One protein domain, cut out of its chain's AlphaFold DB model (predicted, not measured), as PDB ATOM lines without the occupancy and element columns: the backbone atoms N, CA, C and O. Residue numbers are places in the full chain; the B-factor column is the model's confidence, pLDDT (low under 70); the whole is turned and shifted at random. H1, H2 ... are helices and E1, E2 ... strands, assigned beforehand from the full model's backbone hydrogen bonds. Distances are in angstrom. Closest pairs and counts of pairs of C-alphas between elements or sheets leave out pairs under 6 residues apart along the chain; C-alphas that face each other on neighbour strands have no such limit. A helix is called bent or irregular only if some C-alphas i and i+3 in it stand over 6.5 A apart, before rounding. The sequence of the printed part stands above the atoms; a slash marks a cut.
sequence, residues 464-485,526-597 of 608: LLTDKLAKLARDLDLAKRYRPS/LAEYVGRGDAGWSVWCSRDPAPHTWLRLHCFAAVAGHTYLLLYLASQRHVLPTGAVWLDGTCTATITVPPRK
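Overview. This is residues 464 to 485 and 526 to 597 of the 608 residues of an uncharacterized protein of Sporothrix insectorum RCEF 264 (UniProt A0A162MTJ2). One helix, H4, runs through the middle of a rounded domain, with two separate two-stranded hairpins and a pair of helices placed round it. The hairpin E1 E2 covers one side, the hairpin E3 E4 another, and H1 and H2 the remaining sides; H3 lies by the start of E1, and little H5 meets residues 567 to 568 of H4 at a corner. The 94 printed residues hold five named helices and four named strands, in the order H1 H2 H3 E1 E2 H4 H5 E3 E4; both sheets are antiparallel and the class is mixed, helices and strands. The whole is compact, with a radius of gyration of the C-alphas of 12.7 A and spans of 32 by 29 by 27 A.

Arrangement. Look first at E1, residues 540 to 543, and E2, residues 550 to 556, an antiparallel hairpin at 160 degrees; N 552 and O 542 are 2.8 A apart, within hydrogen-bond range. The hub is H4, residues 557 to 570, which follows E2 by a tight link; the closest C-alphas of E2 and H4, those of Cys 555 and Thr 563, are 7.6 A apart. H4 is irregular, with C-alphas 558 and 561 7.5 A apart. H1, residues 467 to 476, touches residues 562 to 566 of H4, running the same way at a steep tilt of 63 degrees; the closest C-alphas, of Leu 469 and His 562, are 5.9 A apart. H2, residues 478 to 481, touches residues 561 to 565 of H4, with the C-alphas of Leu 478 and Gly 561 closest at 7.2 A. H3, residues 526 to 531, is close to H4 but not clearly touching; the C-alphas of Leu 526 and Ala 570 are closest, at 6.6 A. H5, residues 575 to 578, and H4 only just touch, with 3 pairs of C-alphas within 8 A, and only at the corner; Tyr 568 and Val 575 have the closest C-alphas, at 5.8 A. E3, residues 580 to 584, and E4, residues 589 to 593, form the other antiparallel hairpin, where N 582 and O 591 are 2.8 A apart; E2 and E3 are near each other. In H1 and H3 every O i to N i+4 pair is within hydrogen-bond range, in H4 8 of 10; H2 and H5 are too short for such a pair.

Along the chain. Find C-alpha 467 at (48.913, 70.755, 36.310); from there H1 runs 14.1 A to residue 476. H4 begins at C-alpha 557, (45.968, 86.536, 42.523), and spans 19.5 A, beside 19.6 A for E2. E1 is 10.9 A long, E3 13.2 A and E4 10.7 A, the last ending at C-alpha 593, (35.571, 83.758, 50.781). The short helices H2, H3 and H5 measure 5.3 A, 7.7 A and 4.9 A.

Size, cuts and confidence. The two C-alphas farthest apart are those of Arg 474 and Ala 546, at 35.1 A. Residues 486 to 525 are not printed, and C-alphas 485 and 526 stand 24.8 A apart across this cut. Of the links that are printed whole, none is long. The mean pLDDT of the printed part is 95.3, and no printed residue is under 70.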
ATOM      1  N   LEU A 464      52.009  80.285  36.104       93.88
ATOM      2  CA  LEU A 464      51.859  80.169  37.558       93.88
ATOM      3  C   LEU A 464      50.980  78.981  37.993       93.88
ATOM      4  O   LEU A 464      51.019  78.594  39.162       93.88
ATOM      5  N   LEU A 465      50.169  78.421  37.091       95.75
ATOM      6  CA  LEU A 465      49.206  77.361  37.375       95.75
ATOM      7  C   LEU A 465      49.787  75.980  37.036       95.75
ATOM      8  O   LEU A 465      49.835  75.581  35.877       95.75
ATOM      9  N   THR A 466      50.173  75.211  38.058       96.62
ATOM     10  CA  THR A 466      50.640  73.828  37.865       96.62
ATOM     11  C   THR A 466      49.515  72.897  37.402       96.62
ATOM     12  O   THR A 466      48.352  73.067  37.785       96.62
ATOM     13  N   ASP A 467      49.858  71.824  36.680       97.62
ATOM     14  CA  ASP A 467      48.913  70.755  36.310       97.62
ATOM     15  C   ASP A 467      48.178  70.163  37.518       97.62
ATOM     16  O   ASP A 467      47.010  69.777  37.428       97.62
ATOM     17  N   LYS A 468      48.852  70.106  38.672       97.56
ATOM     18  CA  LYS A 468      48.287  69.617  39.934       97.56
ATOM     19  C   LYS A 468      47.194  70.558  40.442       97.56
ATOM     20  O   LYS A 468      46.113  70.077  40.784       97.56
ATOM     21  N   LEU A 469      47.419  71.873  40.418       97.56
ATOM     22  CA  LEU A 469      46.405  72.880  40.752       97.56
ATOM     23  C   LEU A 469      45.264  72.920  39.715       97.56
ATOM     24  O   LEU A 469      44.093  72.988  40.099       97.56
ATOM     25  N   ALA A 470      45.570  72.804  38.419       97.81
ATOM     26  CA  ALA A 470      44.576  72.758  37.340       97.81
ATOM     27  C   ALA A 470      43.712  71.481  37.372       97.81
ATOM     28  O   ALA A 470      42.511  71.514  37.083       97.81
ATOM     29  N   LYS A 471      44.287  70.333  37.750       97.69
ATOM     30  CA  LYS A 471      43.536  69.105  38.049       97.69
ATOM     31  C   LYS A 471      42.652  69.297  39.280       97.69
ATOM     32  O   LYS A 471      41.451  69.066  39.206       97.69
ATOM     33  N   LEU A 472      43.213  69.800  40.375       96.94
ATOM     34  CA  LEU A 472      42.512  70.021  41.643       96.94
ATOM     35  C   LEU A 472      41.303  70.975  41.494       96.94
ATOM     36  O   LEU A 472      40.273  70.762  42.137       96.94
ATOM     37  N   ALA A 473      41.370  71.967  40.599       97.56
ATOM     38  CA  ALA A 473      40.233  72.829  40.250       97.56
ATOM     39  C   ALA A 473      39.123  72.147  39.434       97.56
ATOM     40  O   ALA A 473      37.951  72.500  39.610       97.56
ATOM     41  N   ARG A 474      39.463  71.165  38.589       98.12
ATOM     42  CA  ARG A 474      38.487  70.313  37.890       98.12
ATOM     43  C   ARG A 474      37.836  69.332  38.866       98.12
ATOM     44  O   ARG A 474      36.619  69.355  39.029       98.12
ATOM     45  N   ASP A 475      38.649  68.554  39.580       97.75
ATOM     46  CA  ASP A 475      38.215  67.466  40.467       97.75
ATOM     47  C   ASP A 475      37.299  67.945  41.617       97.75
ATOM     48  O   ASP A 475      36.425  67.207  42.076       97.75
ATOM     49  N   LEU A 476      37.475  69.185  42.096       96.25
ATOM     50  CA  LEU A 476      36.699  69.741  43.217       96.25
ATOM     51  C   LEU A 476      35.545  70.672  42.816       96.25
ATOM     52  O   LEU A 476      34.749  71.023  43.700       96.25
ATOM     53  N   ASP A 477      35.444  71.032  41.529       96.56
ATOM     54  CA  ASP A 477      34.582  72.087  40.973       96.56
ATOM     55  C   ASP A 477      34.864  73.466  41.608       96.56
ATOM     56  O   ASP A 477      34.235  73.890  42.589       96.56
ATOM     57  N   LEU A 478      35.847  74.173  41.036       96.06
ATOM     58  CA  LEU A 478      36.286  75.497  41.489       96.06
ATOM     59  C   LEU A 478      35.115  76.478  41.668       96.06
ATOM     60  O   LEU A 478      34.978  77.047  42.748       96.06
ATOM     61  N   ALA A 479      34.223  76.622  40.682       94.12
ATOM     62  CA  ALA A 479      33.111  77.584  40.722       94.12
ATOM     63  C   ALA A 479      32.058  77.279  41.818       94.12
ATOM     64  O   ALA A 479      31.382  78.167  42.358       94.12
ATOM     65  N   LYS A 480      31.903  76.008  42.200       93.38
ATOM     66  CA  LYS A 480      30.992  75.567  43.274       93.38
ATOM     67  C   LYS A 480      31.579  75.754  44.672       93.38
ATOM     68  O   LYS A 480      30.830  76.023  45.629       93.38
ATOM     69  N   ARG A 481      32.901  75.613  44.806       94.38
ATOM     70  CA  ARG A 481      33.636  75.711  46.079       94.38
ATOM     71  C   ARG A 481      34.109  77.132  46.365       94.38
ATOM     72  O   ARG A 481      33.686  77.701  47.373       94.38
ATOM     73  N   TYR A 482      34.931  77.685  45.477       95.44
ATOM     74  CA  TYR A 482      35.492  79.028  45.557       95.44
ATOM     75  C   TYR A 482      34.423  80.047  45.167       95.44
ATOM     76  O   TYR A 482      34.079  80.220  44.000       95.44
ATOM     77  N   ARG A 483      33.850  80.698  46.181       92.88
ATOM     78  CA  ARG A 483      32.821  81.729  46.016       92.88
ATOM     79  C   ARG A 483      33.284  83.009  46.705       92.88
ATOM     80  O   ARG A 483      32.876  83.250  47.840       92.88
ATOM     81  N   PRO A 484      34.176  83.784  46.067       92.19
ATOM     82  CA  PRO A 484      34.641  85.039  46.627       92.19
ATOM     83  C   PRO A 484      33.491  86.050  46.685       92.19
ATOM     84  O   PRO A 484      32.935  86.456  45.665       92.19
ATOM     85  N   SER A 485      33.159  86.491  47.892       84.88
ATOM     86  CA  SER A 485      32.520  87.782  48.093       84.88
ATOM     87  C   SER A 485      33.543  88.874  47.801       84.88
ATOM     88  O   SER A 485      34.599  88.948  48.431       84.88
ATOM     89  N   LEU A 526      50.205  70.687  53.900       97.88
ATOM     90  CA  LEU A 526      50.759  71.827  53.166       97.88
ATOM     91  C   LEU A 526      52.285  71.735  53.040       97.88
ATOM     92  O   LEU A 526      52.800  72.083  51.984       97.88
ATOM     93  N   ALA A 527      52.993  71.249  54.061       97.19
ATOM     94  CA  ALA A 527      54.438  71.040  54.032       97.19
ATOM     95  C   ALA A 527      54.816  70.069  52.910       97.19
ATOM     96  O   ALA A 527      55.656  70.396  52.077       97.19
ATOM     97  N   GLU A 528      54.107  68.944  52.818       97.56
ATOM     98  CA  GLU A 528      54.331  67.945  51.777       97.56
ATOM     99  C   GLU A 528      53.955  68.466  50.377       97.56
ATOM    100  O   GLU A 528      54.736  68.354  49.435       97.56
ATOM    101  N   TYR A 529      52.774  69.075  50.215       97.88
ATOM    102  CA  TYR A 529      52.287  69.513  48.898       97.88
ATOM    103  C   TYR A 529      53.057  70.728  48.349       97.88
ATOM    104  O   TYR A 529      53.345  70.805  47.154       97.88
ATOM    105  N   VAL A 530      53.391  71.696  49.205       97.75
ATOM    106  CA  VAL A 530      54.124  72.908  48.808       97.75
ATOM    107  C   VAL A 530      55.626  72.619  48.731       97.75
ATOM    108  O   VAL A 530      56.251  73.000  47.747       97.75
ATOM    109  N   GLY A 531      56.196  71.860  49.675       96.38
ATOM    110  CA  GLY A 531      57.617  71.483  49.670       96.38
ATOM    111  C   GLY A 531      58.027  70.600  48.484       96.38
ATOM    112  O   GLY A 531      59.120  70.764  47.952       96.38
ATOM    113  N   ARG A 532      57.129  69.736  47.982       96.56
ATOM    114  CA  ARG A 532      57.318  69.015  46.703       96.56
ATOM    115  C   ARG A 532      57.203  69.903  45.458       96.56
ATOM    116  O   ARG A 532      57.496  69.442  44.360       96.56
ATOM    117  N   GLY A 533      56.712  71.134  45.593       96.44
ATOM    118  CA  GLY A 533      56.429  72.026  44.469       96.44
ATOM    119  C   GLY A 533      55.141  71.718  43.699       96.44
ATOM    120  O   GLY A 533      54.918  72.333  42.659       96.44
ATOM    121  N   ASP A 534      54.243  70.852  44.196       97.06
ATOM    122  CA  ASP A 534      52.957  70.574  43.525       97.06
ATOM    123  C   ASP A 534      52.073  71.837  43.423       97.06
ATOM    124  O   ASP A 534      51.274  71.973  42.492       97.06
ATOM    125  N   ALA A 535      52.252  72.803  44.332       96.75
ATOM    126  CA  ALA A 535      51.621  74.127  44.273       96.75
ATOM    127  C   ALA A 535      52.348  75.149  43.369       96.75
ATOM    128  O   ALA A 535      51.800  76.221  43.113       96.75
ATOM    129  N   GLY A 536      53.552  74.829  42.887       95.75
ATOM    130  CA  GLY A 536      54.424  75.720  42.120       95.75
ATOM    131  C   GLY A 536      55.223  76.705  42.982       95.75
ATOM    132  O   GLY A 536      54.766  77.154  44.033       95.75
ATOM    133  N   TRP A 537      56.401  77.096  42.484       94.56
ATOM    134  CA  TRP A 537      57.380  77.995  43.130       94.56
ATOM    135  C   TRP A 537      56.799  79.307  43.691       94.56
ATOM    136  O   TRP A 537      57.356  79.904  44.608       94.56
ATOM    137  N   SER A 538      55.673  79.780  43.146       93.56
ATOM    138  CA  SER A 538      55.036  81.032  43.570       93.56
ATOM    139  C   SER A 538      54.212  80.927  44.861       93.56
ATOM    140  O   SER A 538      53.781  81.956  45.393       93.56
ATOM    141  N   VAL A 539      53.991  79.709  45.362       97.62
ATOM    142  CA  VAL A 539      53.202  79.429  46.565       97.62
ATOM    143  C   VAL A 539      54.115  79.121  47.746       97.62
ATOM    144  O   VAL A 539      55.037  78.321  47.630       97.62
ATOM    145  N   TRP A 540      53.847  79.711  48.908       97.94
ATOM    146  CA  TRP A 540      54.525  79.362  50.164       97.94
ATOM    147  C   TRP A 540      53.619  79.632  51.371       97.94
ATOM    148  O   TRP A 540      52.632  80.360  51.253       97.94
ATOM    149  N   CYS A 541      53.915  79.055  52.537       97.94
ATOM    150  CA  CYS A 541      53.058  79.178  53.725       97.94
ATOM    151  C   CYS A 541      53.811  79.733  54.936       97.94
ATOM    152  O   CYS A 541      55.005  79.490  55.107       97.94
ATOM    153  N   SER A 542      53.091  80.427  55.817       97.31
ATOM    154  CA  SER A 542      53.549  80.748  57.172       97.31
ATOM    155  C   SER A 542      52.417  80.664  58.198       97.31
ATOM    156  O   SER A 542      51.238  80.701  57.838       97.31
ATOM    157  N   ARG A 543      52.766  80.546  59.477       96.88
ATOM    158  CA  ARG A 543      51.842  80.590  60.625       96.88
ATOM    159  C   ARG A 543      52.437  81.435  61.753       96.88
ATOM    160  O   ARG A 543      53.604  81.820  61.679       96.88
ATOM    161  N   ASP A 544      51.643  81.749  62.770       94.94
ATOM    162  CA  ASP A 544      52.177  82.194  64.060       94.94
ATOM    163  C   ASP A 544      52.963  81.071  64.759       94.94
ATOM    164  O   ASP A 544      52.791  79.905  64.403       94.94
ATOM    165  N   PRO A 545      53.803  81.398  65.763       92.94
ATOM    166  CA  PRO A 545      54.269  80.439  66.764       92.94
ATOM    167  C   PRO A 545      53.125  79.674  67.446       92.94
ATOM    168  O   PRO A 545      51.944  79.993  67.270       92.94
ATOM    169  N   ALA A 546      53.471  78.680  68.267       87.88
ATOM    170  CA  ALA A 546      52.514  78.038  69.163       87.88
ATOM    171  C   ALA A 546      51.689  79.119  69.909       87.88
ATOM    172  O   ALA A 546      52.273  80.052  70.463       87.88
ATOM    173  N   PRO A 547      50.343  79.051  69.895       90.88
ATOM    174  CA  PRO A 547      49.544  77.862  69.625       90.88
ATOM    175  C   PRO A 547      49.005  77.717  68.184       90.88
ATOM    176  O   PRO A 547      47.996  77.039  68.016       90.88
ATOM    177  N   HIS A 548      49.594  78.311  67.140       92.88
ATOM    178  CA  HIS A 548      49.153  78.162  65.731       92.88
ATOM    179  C   HIS A 548      47.682  78.612  65.506       92.88
ATOM    180  O   HIS A 548      46.799  77.827  65.115       92.88
ATOM    181  N   THR A 549      47.380  79.872  65.831       95.25
ATOM    182  CA  THR A 549      46.046  80.497  65.737       95.25
ATOM    183  C   THR A 549      45.687  81.018  64.346       95.25
ATOM    184  O   THR A 549      44.500  81.229  64.078       95.25
ATOM    185  N   TRP A 550      46.651  81.199  63.441       95.94
ATOM    186  CA  TRP A 550      46.379  81.527  62.042       95.94
ATOM    187  C   TRP A 550      47.346  80.859  61.066       95.94
ATOM    188  O   TRP A 550      48.469  80.487  61.388       95.94
ATOM    189  N   LEU A 551      46.903  80.760  59.815       96.81
ATOM    190  CA  LEU A 551      47.724  80.317  58.694       96.81
ATOM    191  C   LEU A 551      47.639  81.333  57.553       96.81
ATOM    192  O   LEU A 551      46.561  81.854  57.253       96.81
ATOM    193  N   ARG A 552      48.779  81.614  56.919       97.81
ATOM    194  CA  ARG A 552      48.898  82.358  55.664       97.81
ATOM    195  C   ARG A 552      49.399  81.430  54.562       97.81
ATOM    196  O   ARG A 552      50.423  80.777  54.736       97.81
ATOM    197  N   LEU A 553      48.716  81.428  53.420       98.38
ATOM    198  CA  LEU A 553      49.212  80.852  52.166       98.38
ATOM    199  C   LEU A 553      49.416  81.992  51.163       98.38
ATOM    200  O   LEU A 553      48.458  82.589  50.670       98.38
ATOM    201  N   HIS A 554      50.678  82.309  50.900       98.06
ATOM    202  CA  HIS A 554      51.137  83.355  49.990       98.06
ATOM    203  C   HIS A 554      51.091  82.850  48.551       98.06
ATOM    204  O   HIS A 554      51.490  81.718  48.288       98.06
ATOM    205  N   CYS A 555      50.561  83.657  47.634       97.44
ATOM    206  CA  CYS A 555      50.393  83.304  46.223       97.44
ATOM    207  C   CYS A 555      50.070  84.542  45.362       97.44
ATOM    208  O   CYS A 555      49.736  85.609  45.883       97.44
ATOM    209  N   PHE A 556      50.132  84.403  44.036       96.94
ATOM    210  CA  PHE A 556      49.593  85.406  43.111       96.94
ATOM    211  C   PHE A 556      48.064  85.324  42.994       96.94
ATOM    212  O   PHE A 556      47.475  84.245  43.103       96.94
ATOM    213  N   ALA A 557      47.420  86.451  42.691       95.44
ATOM    214  CA  ALA A 557      45.968  86.536  42.523       95.44
ATOM    215  C   ALA A 557      45.418  85.589  41.436       95.44
ATOM    216  O   ALA A 557      44.354  84.998  41.631       95.44
ATOM    217  N   ALA A 558      46.154  85.378  40.336       96.06
ATOM    218  CA  ALA A 558      45.798  84.443  39.260       96.06
ATOM    219  C   ALA A 558      45.508  83.018  39.771       96.06
ATOM    220  O   ALA A 558      44.556  82.365  39.336       96.06
ATOM    221  N   VAL A 559      46.287  82.548  40.750       97.19
ATOM    222  CA  VAL A 559      46.133  81.215  41.347       97.19
ATOM    223  C   VAL A 559      45.350  81.226  42.662       97.19
ATOM    224  O   VAL A 559      45.108  80.158  43.217       97.19
ATOM    225  N   ALA A 560      44.871  82.379  43.147       96.69
ATOM    226  CA  ALA A 560      44.202  82.491  44.448       96.69
ATOM    227  C   ALA A 560      42.971  81.570  44.585       96.69
ATOM    228  O   ALA A 560      42.758  80.974  45.639       96.69
ATOM    229  N   GLY A 561      42.188  81.378  43.516       97.12
ATOM    230  CA  GLY A 561      41.088  80.405  43.520       97.12
ATOM    231  C   GLY A 561      41.567  78.956  43.676       97.12
ATOM    232  O   GLY A 561      40.997  78.192  44.451       97.12
ATOM    233  N   HIS A 562      42.656  78.600  42.997       97.94
ATOM    234  CA  HIS A 562      43.271  77.274  43.039       97.94
ATOM    235  C   HIS A 562      43.897  76.983  44.413       97.94
ATOM    236  O   HIS A 562      43.682  75.915  44.987       97.94
ATOM    237  N   THR A 563      44.595  77.955  45.005       98.12
ATOM    238  CA  THR A 563      45.193  77.817  46.341       98.12
ATOM    239  C   THR A 563      44.155  77.847  47.469       98.12
ATOM    240  O   THR A 563      44.343  77.170  48.481       98.12
ATOM    241  N   TYR A 564      43.003  78.506  47.286       98.19
ATOM    242  CA  TYR A 564      41.861  78.343  48.198       98.19
ATOM    243  C   TYR A 564      41.348  76.892  48.218       98.19
ATOM    244  O   TYR A 564      40.995  76.372  49.278       98.19
ATOM    245  N   LEU A 565      41.333  76.201  47.072       98.12
ATOM    246  CA  LEU A 565      40.970  74.782  47.037       98.12
ATOM    247  C   LEU A 565      42.025  73.885  47.709       98.12
ATOM    248  O   LEU A 565      41.662  72.885  48.330       98.12
ATOM    249  N   LEU A 566      43.309  74.256  47.655       98.06
ATOM    250  CA  LEU A 566      44.356  73.568  48.414       98.06
ATOM    251  C   LEU A 566      44.123  73.704  49.932       98.06
ATOM    252  O   LEU A 566      44.147  72.704  50.649       98.06
ATOM    253  N   LEU A 567      43.772  74.905  50.411       98.06
ATOM    254  CA  LEU A 567      43.341  75.133  51.802       98.06
ATOM    255  C   LEU A 567      42.057  74.361  52.157       98.06
ATOM    256  O   LEU A 567      41.895  73.905  53.291       98.06
ATOM    257  N   TYR A 568      41.141  74.176  51.204       97.56
ATOM    258  CA  TYR A 568      39.926  73.375  51.382       97.56
ATOM    259  C   TYR A 568      40.214  71.881  51.587       97.56
ATOM    260  O   TYR A 568      39.539  71.254  52.411       97.56
ATOM    261  N   LEU A 569      41.228  71.328  50.910       97.69
ATOM    262  CA  LEU A 569      41.722  69.974  51.181       97.69
ATOM    263  C   LEU A 569      42.474  69.905  52.515       97.69
ATOM    264  O   LEU A 569      42.079  69.126  53.380       97.69
ATOM    265  N   ALA A 570      43.484  70.762  52.711       97.56
ATOM    266  CA  ALA A 570      44.335  70.777  53.905       97.56
ATOM    267  C   ALA A 570      43.522  70.881  55.206       97.56
ATOM    268  O   ALA A 570      43.726  70.124  56.150       97.56
ATOM    269  N   SER A 571      42.532  71.780  55.234       96.81
ATOM    270  CA  SER A 571      41.642  71.986  56.385       96.81
ATOM    271  C   SER A 571      40.574  70.901  56.568       96.81
ATOM    272  O   SER A 571      39.698  71.057  57.420       96.81
ATOM    273  N   GLN A 572      40.553  69.841  55.752       96.38
ATOM    274  CA  GLN A 572      39.475  68.843  55.731       96.38
ATOM    275  C   GLN A 572      38.089  69.514  55.655       96.38
ATOM    276  O   GLN A 572      37.153  69.167  56.378       96.38
ATOM    277  N   ARG A 573      37.961  70.524  54.780       95.69
ATOM    278  CA  ARG A 573      36.772  71.376  54.590       95.69
ATOM    279  C   ARG A 573      36.444  72.344  55.746       95.69
ATOM    280  O   ARG A 573      35.422  73.028  55.654       95.69
ATOM    281  N   HIS A 574      37.267  72.478  56.792       95.81
ATOM    282  CA  HIS A 574      37.021  73.426  57.897       95.81
ATOM    283  C   HIS A 574      37.235  74.900  57.514       95.81
ATOM    284  O   HIS A 574      36.641  75.778  58.135       95.81
ATOM    285  N   VAL A 575      37.921  75.191  56.402       95.88
ATOM    286  CA  VAL A 575      37.892  76.532  55.787       95.88
ATOM    287  C   VAL A 575      36.480  76.951  55.321       95.88
ATOM    288  O   VAL A 575      36.244  78.131  55.084       95.88
ATOM    289  N   LEU A 576      35.506  76.029  55.216       94.69
ATOM    290  CA  LEU A 576      34.111  76.398  54.931       94.69
ATOM    291  C   LEU A 576      33.450  77.171  56.089       94.69
ATOM    292  O   LEU A 576      33.026  78.292  55.833       94.69
ATOM    293  N   PRO A 577      33.322  76.644  57.328       94.75
ATOM    294  CA  PRO A 577      32.761  77.408  58.446       94.75
ATOM    295  C   PRO A 577      33.652  78.565  58.923       94.75
ATOM    296  O   PRO A 577      33.118  79.507  59.495       94.75
ATOM    297  N   THR A 578      34.967  78.523  58.685       95.31
ATOM    298  CA  THR A 578      35.898  79.608  59.055       95.31
ATOM    299  C   THR A 578      35.916  80.762  58.046       95.31
ATOM    300  O   THR A 578      36.043  81.918  58.441       95.31
ATOM    301  N   GLY A 579      35.783  80.472  56.748       95.44
ATOM    302  CA  GLY A 579      36.095  81.427  55.681       95.44
ATOM    303  C   GLY A 579      37.607  81.627  55.480       95.44
ATOM    304  O   GLY A 579      38.432  81.003  56.148       95.44
ATOM    305  N   ALA A 580      37.969  82.490  54.530       96.75
ATOM    306  CA  ALA A 580      39.347  82.912  54.266       96.75
ATOM    307  C   ALA A 580      39.376  84.311  53.632       96.75
ATOM    308  O   ALA A 580      38.454  84.675  52.895       96.75
ATOM    309  N   VAL A 581      40.442  85.078  53.867       96.38
ATOM    310  CA  VAL A 581      40.626  86.417  53.280       96.38
ATOM    311  C   VAL A 581      41.977  86.485  52.579       96.38
ATOM    312  O   VAL A 581      43.001  86.253  53.211       96.38
ATOM    313  N   TRP A 582      41.990  86.804  51.288       96.81
ATOM    314  CA  TRP A 582      43.204  87.118  50.544       96.81
ATOM    315  C   TRP A 582      43.534  88.595  50.752       96.81
ATOM    316  O   TRP A 582      42.727  89.487  50.461       96.81
ATOM    317  N   LEU A 583      44.714  88.821  51.315       94.94
ATOM    318  CA  LEU A 583      45.287  90.126  51.594       94.94
ATOM    319  C   LEU A 583      46.300  90.454  50.497       94.94
ATOM    320  O   LEU A 583      47.142  89.609  50.201       94.94
ATOM    321  N   ASP A 584      46.246  91.656  49.930       91.69
ATOM    322  CA  ASP A 584      47.270  92.128  48.989       91.69
ATOM    323  C   ASP A 584      48.605  92.448  49.697       91.69
ATOM    324  O   ASP A 584      48.750  92.279  50.912       91.69
ATOM    325  N   GLY A 585      49.593  92.926  48.936       86.69
ATOM    326  CA  GLY A 585      50.895  93.352  49.463       86.69
ATOM    327  C   GLY A 585      50.864  94.509  50.476       86.69
ATOM    328  O   GLY A 585      51.879  94.754  51.107       86.69
ATOM    329  N   THR A 586      49.730  95.191  50.678       88.19
ATOM    330  CA  THR A 586      49.537  96.193  51.754       88.19
ATOM    331  C   THR A 586      48.815  95.601  52.974       88.19
ATOM    332  O   THR A 586      48.262  96.324  53.801       88.19
ATOM    333  N   CYS A 587      48.720  94.267  53.045       87.31
ATOM    334  CA  CYS A 587      47.836  93.525  53.943       87.31
ATOM    335  C   CYS A 587      46.343  93.924  53.843       87.31
ATOM    336  O   CYS A 587      45.556  93.571  54.726       87.31
ATOM    337  N   THR A 588      45.909  94.591  52.763       89.44
ATOM    338  CA  THR A 588      44.504  94.983  52.577       89.44
ATOM    339  C   THR A 588      43.681  93.815  52.035       89.44
ATOM    340  O   THR A 588      44.033  93.186  51.039       89.44
ATOM    341  N   ALA A 589      42.536  93.545  52.667       91.56
ATOM    342  CA  ALA A 589      41.579  92.537  52.220       91.56
ATOM    343  C   ALA A 589      40.961  92.899  50.857       91.56
ATOM    344  O   ALA A 589      40.112  93.788  50.763       91.56
ATOM    345  N   THR A 590      41.372  92.183  49.811       91.38
ATOM    346  CA  THR A 590      40.926  92.392  48.422       91.38
ATOM    347  C   THR A 590      39.999  91.281  47.926       91.38
ATOM    348  O   THR A 590      39.088  91.563  47.148       91.38
ATOM    349  N   ILE A 591      40.154  90.043  48.415       93.06
ATOM    350  CA  ILE A 591      39.250  88.923  48.108       93.06
ATOM    351  C   ILE A 591      38.828  88.233  49.409       93.06
ATOM    352  O   ILE A 591      39.680  87.858  50.207       93.06
ATOM    353  N   THR A 592      37.533  87.994  49.617       94.69
ATOM    354  CA  THR A 592      37.031  87.298  50.815       94.69
ATOM    355  C   THR A 592      36.175  86.108  50.410       94.69
ATOM    356  O   THR A 592      35.164  86.285  49.741       94.69
ATOM    357  N   VAL A 593      36.506  84.893  50.848       95.50
ATOM    358  CA  VAL A 593      35.571  83.758  50.781       95.50
ATOM    359  C   VAL A 593      34.871  83.660  52.140       95.50
ATOM    360  O   VAL A 593      35.517  83.288  53.123       95.50
ATOM    361  N   PRO A 594      33.581  84.030  52.243       94.00
ATOM    362  CA  PRO A 594      32.904  84.148  53.528       94.00
ATOM    363  C   PRO A 594      32.663  82.775  54.177       94.00
ATOM    364  O   PRO A 594      32.534  81.769  53.466       94.00
ATOM    365  N   PRO A 595      32.522  82.721  55.514       93.94
ATOM    366  CA  PRO A 595      32.144  81.501  56.213       93.94
ATOM    367  C   PRO A 595      30.772  80.997  55.738       93.94
ATOM    368  O   PRO A 595      29.756  81.696  55.787       93.94
ATOM    369  N   ARG A 596      30.726  79.748  55.272       89.56
ATOM    370  CA  ARG A 596      29.514  79.072  54.797       89.56
ATOM    371  C   ARG A 596      28.930  78.244  55.941       89.56
ATOM    372  O   ARG A 596      29.511  77.230  56.326       89.56
ATOM    373  N   LYS A 597      27.751  78.644  56.443       80.00
ATOM    374  CA  LYS A 597      26.966  77.859  57.417       80.00
ATOM    375  C   LYS A 597      26.865  76.402  56.941       80.00
ATOM    376  O   LYS A 597      26.452  76.158  55.802       80.00
TER     377      LYS A 597